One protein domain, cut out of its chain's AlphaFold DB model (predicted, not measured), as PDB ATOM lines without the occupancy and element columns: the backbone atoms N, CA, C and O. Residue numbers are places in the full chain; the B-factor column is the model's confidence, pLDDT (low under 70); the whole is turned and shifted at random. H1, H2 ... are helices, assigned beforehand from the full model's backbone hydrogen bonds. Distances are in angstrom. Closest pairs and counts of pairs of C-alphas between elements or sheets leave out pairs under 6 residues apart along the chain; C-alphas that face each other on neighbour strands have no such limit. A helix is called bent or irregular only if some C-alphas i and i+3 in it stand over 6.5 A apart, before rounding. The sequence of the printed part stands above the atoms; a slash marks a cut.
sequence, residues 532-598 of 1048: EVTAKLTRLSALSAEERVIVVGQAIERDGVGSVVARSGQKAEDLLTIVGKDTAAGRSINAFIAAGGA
ATOM      1  N   GLU A 532     250.075 275.285 281.522       55.50
ATOM      2  CA  GLU A 532     250.330 275.974 280.259       55.50
ATOM      3  C   GLU A 532     250.312 275.039 279.040       55.50
ATOM      4  O   GLU A 532     249.778 275.426 278.008       55.50
ATOM      5  N   VAL A 533     250.802 273.795 279.134       57.31
ATOM      6  CA  VAL A 533     250.739 272.833 278.008       57.31
ATOM      7  C   VAL A 533     249.293 272.423 277.700       57.31
ATOM      8  O   VAL A 533     248.896 272.359 276.536       57.31
ATOM      9  N   THR A 534     248.464 272.218 278.723       63.50
ATOM     10  CA  THR A 534     247.034 271.881 278.575       63.50
ATOM     11  C   THR A 534     246.219 273.092 278.093       63.50
ATOM     12  O   THR A 534     245.335 272.967 277.237       63.50
ATOM     13  N   ALA A 535     246.569 274.295 278.558       71.56
ATOM     14  CA  ALA A 535     246.022 275.564 278.082       71.56
ATOM     15  C   ALA A 535     246.472 275.906 276.645       71.56
ATOM     16  O   ALA A 535     245.712 276.510 275.888       71.56
ATOM     17  N   LYS A 536     247.678 275.490 276.235       82.88
ATOM     18  CA  LYS A 536     248.181 275.571 274.854       82.88
ATOM     19  C   LYS A 536     247.445 274.589 273.944       82.88
ATOM     20  O   LYS A 536     247.057 274.976 272.845       82.88
ATOM     21  N   LEU A 537     247.154 273.372 274.415       84.94
ATOM     22  CA  LEU A 537     246.396 272.370 273.655       84.94
ATOM     23  C   LEU A 537     244.969 272.846 273.318       84.94
ATOM     24  O   LEU A 537     244.536 272.764 272.171       84.94
ATOM     25  N   THR A 538     244.270 273.427 274.297       84.44
ATOM     26  CA  THR A 538     242.929 274.028 274.113       84.44
ATOM     27  C   THR A 538     242.943 275.339 273.311       84.44
ATOM     28  O   THR A 538     241.886 275.847 272.938       84.44
ATOM     29  N   ARG A 539     244.128 275.888 273.006       88.25
ATOM     30  CA  ARG A 539     244.336 277.131 272.239       88.25
ATOM     31  C   ARG A 539     245.241 276.928 271.016       88.25
ATOM     32  O   ARG A 539     245.841 277.888 270.538       88.25
ATOM     33  N   LEU A 540     245.318 275.707 270.474       89.06
ATOM     34  CA  LEU A 540     246.242 275.327 269.390       89.06
ATOM     35  C   LEU A 540     246.212 276.252 268.159       89.06
ATOM     36  O   LEU A 540     247.238 276.452 267.512       89.06
ATOM     37  N   SER A 541     245.065 276.852 267.840       88.56
ATOM     38  CA  SER A 541     244.921 277.806 266.732       88.56
ATOM     39  C   SER A 541     245.652 279.142 266.944       88.56
ATOM     40  O   SER A 541     245.967 279.807 265.956       88.56
ATOM     41  N   ALA A 542     245.943 279.521 268.193       87.94
ATOM     42  CA  ALA A 542     246.619 280.766 268.563       87.94
ATOM     43  C   ALA A 542     248.157 280.659 268.601       87.94
ATOM     44  O   ALA A 542     248.831 281.680 268.692       87.94
ATOM     45  N   LEU A 543     248.709 279.443 268.529       90.00
ATOM     46  CA  LEU A 543     250.154 279.189 268.565       90.00
ATOM     47  C   LEU A 543     250.788 279.314 267.171       90.00
ATOM     48  O   LEU A 543     250.102 279.134 266.153       90.00
ATOM     49  N   SER A 544     252.097 279.555 267.099       93.94
ATOM     50  CA  SER A 544     252.849 279.450 265.838       93.94
ATOM     51  C   SER A 544     252.835 278.015 265.292       93.94
ATOM     52  O   SER A 544     252.555 277.060 266.015       93.94
ATOM     53  N   ALA A 545     253.116 277.834 263.998       89.88
ATOM     54  CA  ALA A 545     253.108 276.501 263.387       89.88
ATOM     55  C   ALA A 545     254.115 275.544 264.057       89.88
ATOM     56  O   ALA A 545     253.800 274.378 264.275       89.88
ATOM     57  N   GLU A 546     255.287 276.055 264.438       88.38
ATOM     58  CA  GLU A 546     256.356 275.299 265.098       88.38
ATOM     59  C   GLU A 546     255.958 274.891 266.526       88.38
ATOM     60  O   GLU A 546     256.059 273.715 266.883       88.38
ATOM     61  N   GLU A 547     255.388 275.812 267.312       87.81
ATOM     62  CA  GLU A 547     254.838 275.495 268.639       87.81
ATOM     63  C   GLU A 547     253.719 274.451 268.574       87.81
ATOM     64  O   GLU A 547     253.660 273.580 269.438       87.81
ATOM     65  N   ARG A 548     252.845 274.484 267.554       93.25
ATOM     66  CA  ARG A 548     251.799 273.457 267.388       93.25
ATOM     67  C   ARG A 548     252.391 272.072 267.158       93.25
ATOM     68  O   ARG A 548     251.888 271.117 267.740       93.25
ATOM     69  N   VAL A 549     253.440 271.951 266.339       92.88
ATOM     70  CA  VAL A 549     254.125 270.665 266.108       92.88
ATOM     71  C   VAL A 549     254.692 270.124 267.420       92.88
ATOM     72  O   VAL A 549     254.474 268.956 267.737       92.88
ATOM     73  N   ILE A 550     255.360 270.978 268.203       87.31
ATOM     74  CA  ILE A 550     255.959 270.609 269.493       87.31
ATOM     75  C   ILE A 550     254.872 270.210 270.504       87.31
ATOM     76  O   ILE A 550     254.915 269.103 271.037       87.31
ATOM     77  N   VAL A 551     253.868 271.065 270.717       90.06
ATOM     78  CA  VAL A 551     252.793 270.856 271.704       90.06
ATOM     79  C   VAL A 551     251.936 269.634 271.364       90.06
ATOM     80  O   VAL A 551     251.621 268.856 272.260       90.06
ATOM     81  N   VAL A 552     251.580 269.413 270.091       92.50
ATOM     82  CA  VAL A 552     250.822 268.213 269.683       92.50
ATOM     83  C   VAL A 552     251.695 266.959 269.755       92.50
ATOM     84  O   VAL A 552     251.205 265.920 270.188       92.50
ATOM     85  N   GLY A 553     252.980 267.039 269.390       88.56
ATOM     86  CA  GLY A 553     253.917 265.917 269.505       88.56
ATOM     87  C   GLY A 553     254.076 265.436 270.948       88.56
ATOM     88  O   GLY A 553     253.768 264.283 271.244       88.56
ATOM     89  N   GLN A 554     254.458 266.346 271.850       82.69
ATOM     90  CA  GLN A 554     254.626 266.074 273.284       82.69
ATOM     91  C   GLN A 554     253.331 265.576 273.939       82.69
ATOM     92  O   GLN A 554     253.352 264.647 274.745       82.69
ATOM     93  N   ALA A 555     252.185 266.165 273.579       82.88
ATOM     94  CA  ALA A 555     250.902 265.720 274.108       82.88
ATOM     95  C   ALA A 555     250.526 264.317 273.606       82.88
ATOM     96  O   ALA A 555     249.978 263.542 274.377       82.88
ATOM     97  N   ILE A 556     250.826 263.943 272.357       85.62
ATOM     98  CA  ILE A 556     250.514 262.592 271.847       85.62
ATOM     99  C   ILE A 556     251.414 261.535 272.488       85.62
ATOM    100  O   ILE A 556     250.935 260.454 272.821       85.62
ATOM    101  N   GLU A 557     252.687 261.863 272.700       78.38
ATOM    102  CA  GLU A 557     253.663 261.003 273.372       78.38
ATOM    103  C   GLU A 557     253.289 260.723 274.840       78.38
ATOM    104  O   GLU A 557     253.410 259.585 275.296       78.38
ATOM    105  N   ARG A 558     252.762 261.728 275.558       75.94
ATOM    106  CA  ARG A 558     252.279 261.585 276.944       75.94
ATOM    107  C   ARG A 558     250.865 261.000 277.046       75.94
ATOM    108  O   ARG A 558     250.635 260.069 277.809       75.94
ATOM    109  N   ASP A 559     249.907 261.595 276.339       77.38
ATOM    110  CA  ASP A 559     248.465 261.419 276.566       77.38
ATOM    111  C   ASP A 559     247.781 260.447 275.582       77.38
ATOM    112  O   ASP A 559     246.601 260.130 275.760       77.38
ATOM    113  N   GLY A 560     248.474 260.014 274.522       84.44
ATOM    114  CA  GLY A 560     247.900 259.226 273.429       84.44
ATOM    115  C   GLY A 560     246.994 260.035 272.489       84.44
ATOM    116  O   GLY A 560     246.387 261.046 272.859       84.44
ATOM    117  N   VAL A 561     246.865 259.581 271.235       88.69
ATOM    118  CA  VAL A 561     246.141 260.333 270.191       88.69
ATOM    119  C   VAL A 561     244.690 260.613 270.576       88.69
ATOM    120  O   VAL A 561     244.222 261.740 270.401       88.69
ATOM    121  N   GLY A 562     243.975 259.624 271.124       82.56
ATOM    122  CA  GLY A 562     242.563 259.775 271.472       82.56
ATOM    123  C   GLY A 562     242.324 260.881 272.504       82.56
ATOM    124  O   GLY A 562     241.368 261.649 272.377       82.56
ATOM    125  N   SER A 563     243.225 261.024 273.482       82.00
ATOM    126  CA  SER A 563     243.120 262.073 274.498       82.00
ATOM    127  C   SER A 563     243.492 263.451 273.944       82.00
ATOM    128  O   SER A 563     242.843 264.436 274.291       82.00
ATOM    129  N   VAL A 564     244.466 263.539 273.029       89.81
ATOM    130  CA  VAL A 564     244.825 264.808 272.372       89.81
ATOM    131  C   VAL A 564     243.729 265.295 271.425       89.81
ATOM    132  O   VAL A 564     243.391 266.478 271.453       89.81
ATOM    133  N   VAL A 565     243.111 264.402 270.646       89.44
ATOM    134  CA  VAL A 565     241.919 264.712 269.833       89.44
ATOM    135  C   VAL A 565     240.799 265.260 270.727       89.44
ATOM    136  O   VAL A 565     240.280 266.345 270.470       89.44
ATOM    137  N   ALA A 566     240.488 264.574 271.833       83.75
ATOM    138  CA  ALA A 566     239.442 265.004 272.761       83.75
ATOM    139  C   ALA A 566     239.740 266.357 273.443       83.75
ATOM    140  O   ALA A 566     238.864 267.219 273.492       83.75
ATOM    141  N   ARG A 567     240.965 266.570 273.949       84.06
ATOM    142  CA  ARG A 567     241.343 267.792 274.689       84.06
ATOM    143  C   ARG A 567     241.608 269.009 273.793       84.06
ATOM    144  O   ARG A 567     241.452 270.134 274.257       84.06
ATOM    145  N   SER A 568     242.009 268.815 272.535       91.75
ATOM    146  CA  SER A 568     242.239 269.918 271.582       91.75
ATOM    147  C   SER A 568     240.971 270.403 270.871       91.75
ATOM    148  O   SER A 568     240.956 271.508 270.324       91.75
ATOM    149  N   GLY A 569     239.930 269.564 270.804       89.44
ATOM    150  CA  GLY A 569     238.743 269.806 269.979       89.44
ATOM    151  C   GLY A 569     239.012 269.812 268.464       89.44
ATOM    152  O   GLY A 569     238.110 270.133 267.691       89.44
ATOM    153  N   GLN A 570     240.234 269.482 268.031       92.69
ATOM    154  CA  GLN A 570     240.603 269.317 266.622       92.69
ATOM    155  C   GLN A 570     240.264 267.898 266.154       92.69
ATOM    156  O   GLN A 570     240.241 266.961 266.957       92.69
ATOM    157  N   LYS A 571     240.051 267.698 264.849       93.25
ATOM    158  CA  LYS A 571     239.959 266.334 264.317       93.25
ATOM    159  C   LYS A 571     241.347 265.712 264.216       93.25
ATOM    160  O   LYS A 571     242.357 266.412 264.126       93.25
ATOM    161  N   ALA A 572     241.393 264.386 264.159       92.06
ATOM    162  CA  ALA A 572     242.639 263.663 263.950       92.06
ATOM    163  C   ALA A 572     243.309 264.069 262.622       92.06
ATOM    164  O   ALA A 572     244.517 264.258 262.578       92.06
ATOM    165  N   GLU A 573     242.537 264.302 261.560       94.88
ATOM    166  CA  GLU A 573     243.037 264.751 260.255       94.88
ATOM    167  C   GLU A 573     243.669 266.157 260.314       94.88
ATOM    168  O   GLU A 573     244.667 266.427 259.639       94.88
ATOM    169  N   ASP A 574     243.132 267.040 261.163       94.75
ATOM    170  CA  ASP A 574     243.656 268.394 261.371       94.75
ATOM    171  C   ASP A 574     244.975 268.342 262.170       94.75
ATOM    172  O   ASP A 574     245.966 268.972 261.792       94.75
ATOM    173  N   LEU A 575     245.039 267.512 263.220       95.50
ATOM    174  CA  LEU A 575     246.269 267.257 263.986       95.50
ATOM    175  C   LEU A 575     247.351 266.562 263.141       95.50
ATOM    176  O   LEU A 575     248.524 266.924 263.235       95.50
ATOM    177  N   LEU A 576     246.971 265.616 262.274       95.94
ATOM    178  CA  LEU A 576     247.860 264.956 261.308       95.94
ATOM    179  C   LEU A 576     248.465 265.962 260.320       95.94
ATOM    180  O   LEU A 576     249.631 265.838 259.937       95.94
ATOM    181  N   THR A 577     247.680 266.966 259.930       95.75
ATOM    182  CA  THR A 577     248.126 268.070 259.071       95.75
ATOM    183  C   THR A 577     249.078 269.012 259.812       95.75
ATOM    184  O   THR A 577     250.020 269.511 259.202       95.75
ATOM    185  N   ILE A 578     248.888 269.211 261.124       95.69
ATOM    186  CA  ILE A 578     249.806 269.978 261.980       95.69
ATOM    187  C   ILE A 578     251.162 269.275 262.118       95.69
ATOM    188  O   ILE A 578     252.177 269.875 261.782       95.69
ATOM    189  N   VAL A 579     251.208 268.023 262.596       95.62
ATOM    190  CA  VAL A 579     252.491 267.340 262.894       95.62
ATOM    191  C   VAL A 579     253.156 266.695 261.676       95.62
ATOM    192  O   VAL A 579     254.300 266.256 261.770       95.62
ATOM    193  N   GLY A 580     252.450 266.599 260.547       95.38
ATOM    194  CA  GLY A 580     252.913 265.940 259.329       95.38
ATOM    195  C   GLY A 580     252.930 264.409 259.436       95.38
ATOM    196  O   GLY A 580     253.510 263.831 260.352       95.38
ATOM    197  N   LYS A 581     252.341 263.731 258.444       93.81
ATOM    198  CA  LYS A 581     252.171 262.261 258.388       93.81
ATOM    199  C   LYS A 581     253.441 261.422 258.635       93.81
ATOM    200  O   LYS A 581     253.335 260.277 259.062       93.81
ATOM    201  N   ASP A 582     254.620 261.966 258.328       90.31
ATOM    202  CA  ASP A 582     255.897 261.244 258.338       90.31
ATOM    203  C   ASP A 582     256.633 261.339 259.695       90.31
ATOM    204  O   ASP A 582     257.661 260.684 259.894       90.31
ATOM    205  N   THR A 583     256.108 262.103 260.662       90.12
ATOM    206  CA  THR A 583     256.621 262.138 262.046       90.12
ATOM    207  C   THR A 583     256.112 260.954 262.877       90.12
ATOM    208  O   THR A 583     255.252 260.189 262.438       90.12
ATOM    209  N   ALA A 584     256.654 260.762 264.086       80.94
ATOM    210  CA  ALA A 584     256.172 259.725 265.005       80.94
ATOM    211  C   ALA A 584     254.704 259.964 265.395       80.94
ATOM    212  O   ALA A 584     253.865 259.098 265.157       80.94
ATOM    213  N   ALA A 585     254.383 261.178 265.855       87.69
ATOM    214  CA  ALA A 585     253.012 261.605 266.122       87.69
ATOM    215  C   ALA A 585     252.108 261.447 264.884       87.69
ATOM    216  O   ALA A 585     251.012 260.905 264.993       87.69
ATOM    217  N   GLY A 586     252.582 261.827 263.689       91.31
ATOM    218  CA  GLY A 586     251.837 261.644 262.440       91.31
ATOM    219  C   GLY A 586     251.473 260.186 262.145       91.31
ATOM    220  O   GLY A 586     250.343 259.907 261.740       91.31
ATOM    221  N   ARG A 587     252.380 259.236 262.412       87.88
ATOM    222  CA  ARG A 587     252.092 257.798 262.271       87.88
ATOM    223  C   ARG A 587     251.029 257.320 263.256       87.88
ATOM    224  O   ARG A 587     250.085 256.665 262.815       87.88
ATOM    225  N   SER A 588     251.133 257.680 264.535       83.00
ATOM    226  CA  SER A 588     250.138 257.302 265.549       83.00
ATOM    227  C   SER A 588     248.761 257.899 265.245       83.00
ATOM    228  O   SER A 588     247.753 257.197 265.319       83.00
ATOM    229  N   ILE A 589     248.692 259.160 264.799       89.06
ATOM    230  CA  ILE A 589     247.421 259.778 264.388       89.06
ATOM    231  C   ILE A 589     246.825 259.056 263.175       89.06
ATOM    232  O   ILE A 589     245.629 258.773 263.149       89.06
ATOM    233  N   ASN A 590     247.645 258.709 262.182       87.56
ATOM    234  CA  ASN A 590     247.183 257.972 261.007       87.56
ATOM    235  C   ASN A 590     246.697 256.549 261.366       87.56
ATOM    236  O   ASN A 590     245.724 256.070 260.785       87.56
ATOM    237  N   ALA A 591     247.307 255.899 262.365       80.69
ATOM    238  CA  ALA A 591     246.830 254.629 262.916       80.69
ATOM    239  C   ALA A 591     245.479 254.781 263.647       80.69
ATOM    240  O   ALA A 591     244.568 253.987 263.420       80.69
ATOM    241  N   PHE A 592     245.305 255.836 264.450       82.81
ATOM    242  CA  PHE A 592     244.034 256.167 265.114       82.81
ATOM    243  C   PHE A 592     242.897 256.472 264.117       82.81
ATOM    244  O   PHE A 592     241.761 256.036 264.314       82.81
ATOM    245  N   ILE A 593     243.197 257.163 263.009       88.06
ATOM    246  CA  ILE A 593     242.248 257.387 261.902       88.06
ATOM    247  C   ILE A 593     241.881 256.052 261.238       88.06
ATOM    248  O   ILE A 593     240.697 255.761 261.061       88.06
ATOM    249  N   ALA A 594     242.870 255.205 260.929       82.31
ATOM    250  CA  ALA A 594     242.640 253.880 260.348       82.31
ATOM    251  C   ALA A 594     241.828 252.944 261.269       82.31
ATOM    252  O   ALA A 594     241.085 252.097 260.776       82.31
ATOM    253  N   ALA A 595     241.909 253.135 262.592       71.56
ATOM    254  CA  ALA A 595     241.096 252.450 263.598       71.56
ATOM    255  C   ALA A 595     239.657 253.006 263.745       71.56
ATOM    256  O   ALA A 595     238.902 252.540 264.597       71.56
ATOM    257  N   GLY A 596     239.251 253.988 262.930       78.25
ATOM    258  CA  GLY A 596     237.890 254.540 262.923       78.25
ATOM    259  C   GLY A 596     237.653 255.714 263.882       78.25
ATOM    260  O   GLY A 596     236.501 256.084 264.124       78.25
ATOM    261  N   GLY A 597     238.715 256.321 264.421       67.19
ATOM    262  CA  GLY A 597     238.631 257.528 265.242       67.19
ATOM    263  C   GLY A 597     237.963 257.311 266.606       67.19
ATOM    264  O   GLY A 597     238.154 256.283 267.253       67.19
ATOM    265  N   ALA A 598     237.180 258.295 267.063       54.78
ATOM    266  CA  ALA A 598     236.770 258.469 268.465       54.78
ATOM    267  C   ALA A 598     235.893 257.362 269.100       54.78
ATOM    268  O   ALA A 598     235.589 257.458 270.284       54.78
TER     269      ALA A 598
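AT A GLANCE: This is residues 532 to 598 of the 1048 residues of an uncharacterized protein of Mycobacterium sp. 852013-50091_SCH5140682 (UniProt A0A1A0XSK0). A long bent helix, H2, folds into two arms, and the helical hairpin of H3 and H4 packs on both, while short H1 sits at the end away from H4. The printed part has 67 residues with four named helices, H1 to H4 in chain order; the class is all helix. It is compact, with a radius of gyration of the C-alphas of 10.4 A, spanning 30 by 21 by 18 A.

IN THESE COORDINATES: H1, residues 532 to 537, begins at C-alpha 532 (250.330, 275.974, 280.259). H2, residues 545 to 568, was assigned as one helix by its hydrogen bonds but is bent: C-alphas 558 and 561 are 9.2 A apart. Its arms are H2a, residues 545 to 558, 20.2 A long, and H2b, residues 561 to 568. H3 is residues 572 to 579; H4, residues 584 to 594, 15.5 A long, ends at C-alpha 594 (242.640, 253.880, 260.348).

HOW THE PARTS SIT: H2a touches H1 with residues 551 to 552 alone, closest C-alphas Leu 537 and Val 551, 6.9 A. H2a and H2b stand at a steep tilt of 52 degrees. H2a touches H3, closest C-alphas Val 549 and Val 579, 4.9 A. H2b touches H4, closest C-alphas Val 561 and Ile 589, 6.0 A. The hairpin H3 and H4 has a shallow tilt of 14 degrees, closest C-alphas Leu 576 and Gly 586, 5.3 A. H1 is apart from H3 and H4. In H1, H2a, H2b, H3 and H4 every O i to N i+4 pair is within hydrogen-bond range.

THE WHOLE: The farthest C-alphas, Glu 532 and Ala 594, are 30.7 A apart. The printed part has no cut and no long link. Residues 532 to 534 and 597 to 598 have pLDDT under 70.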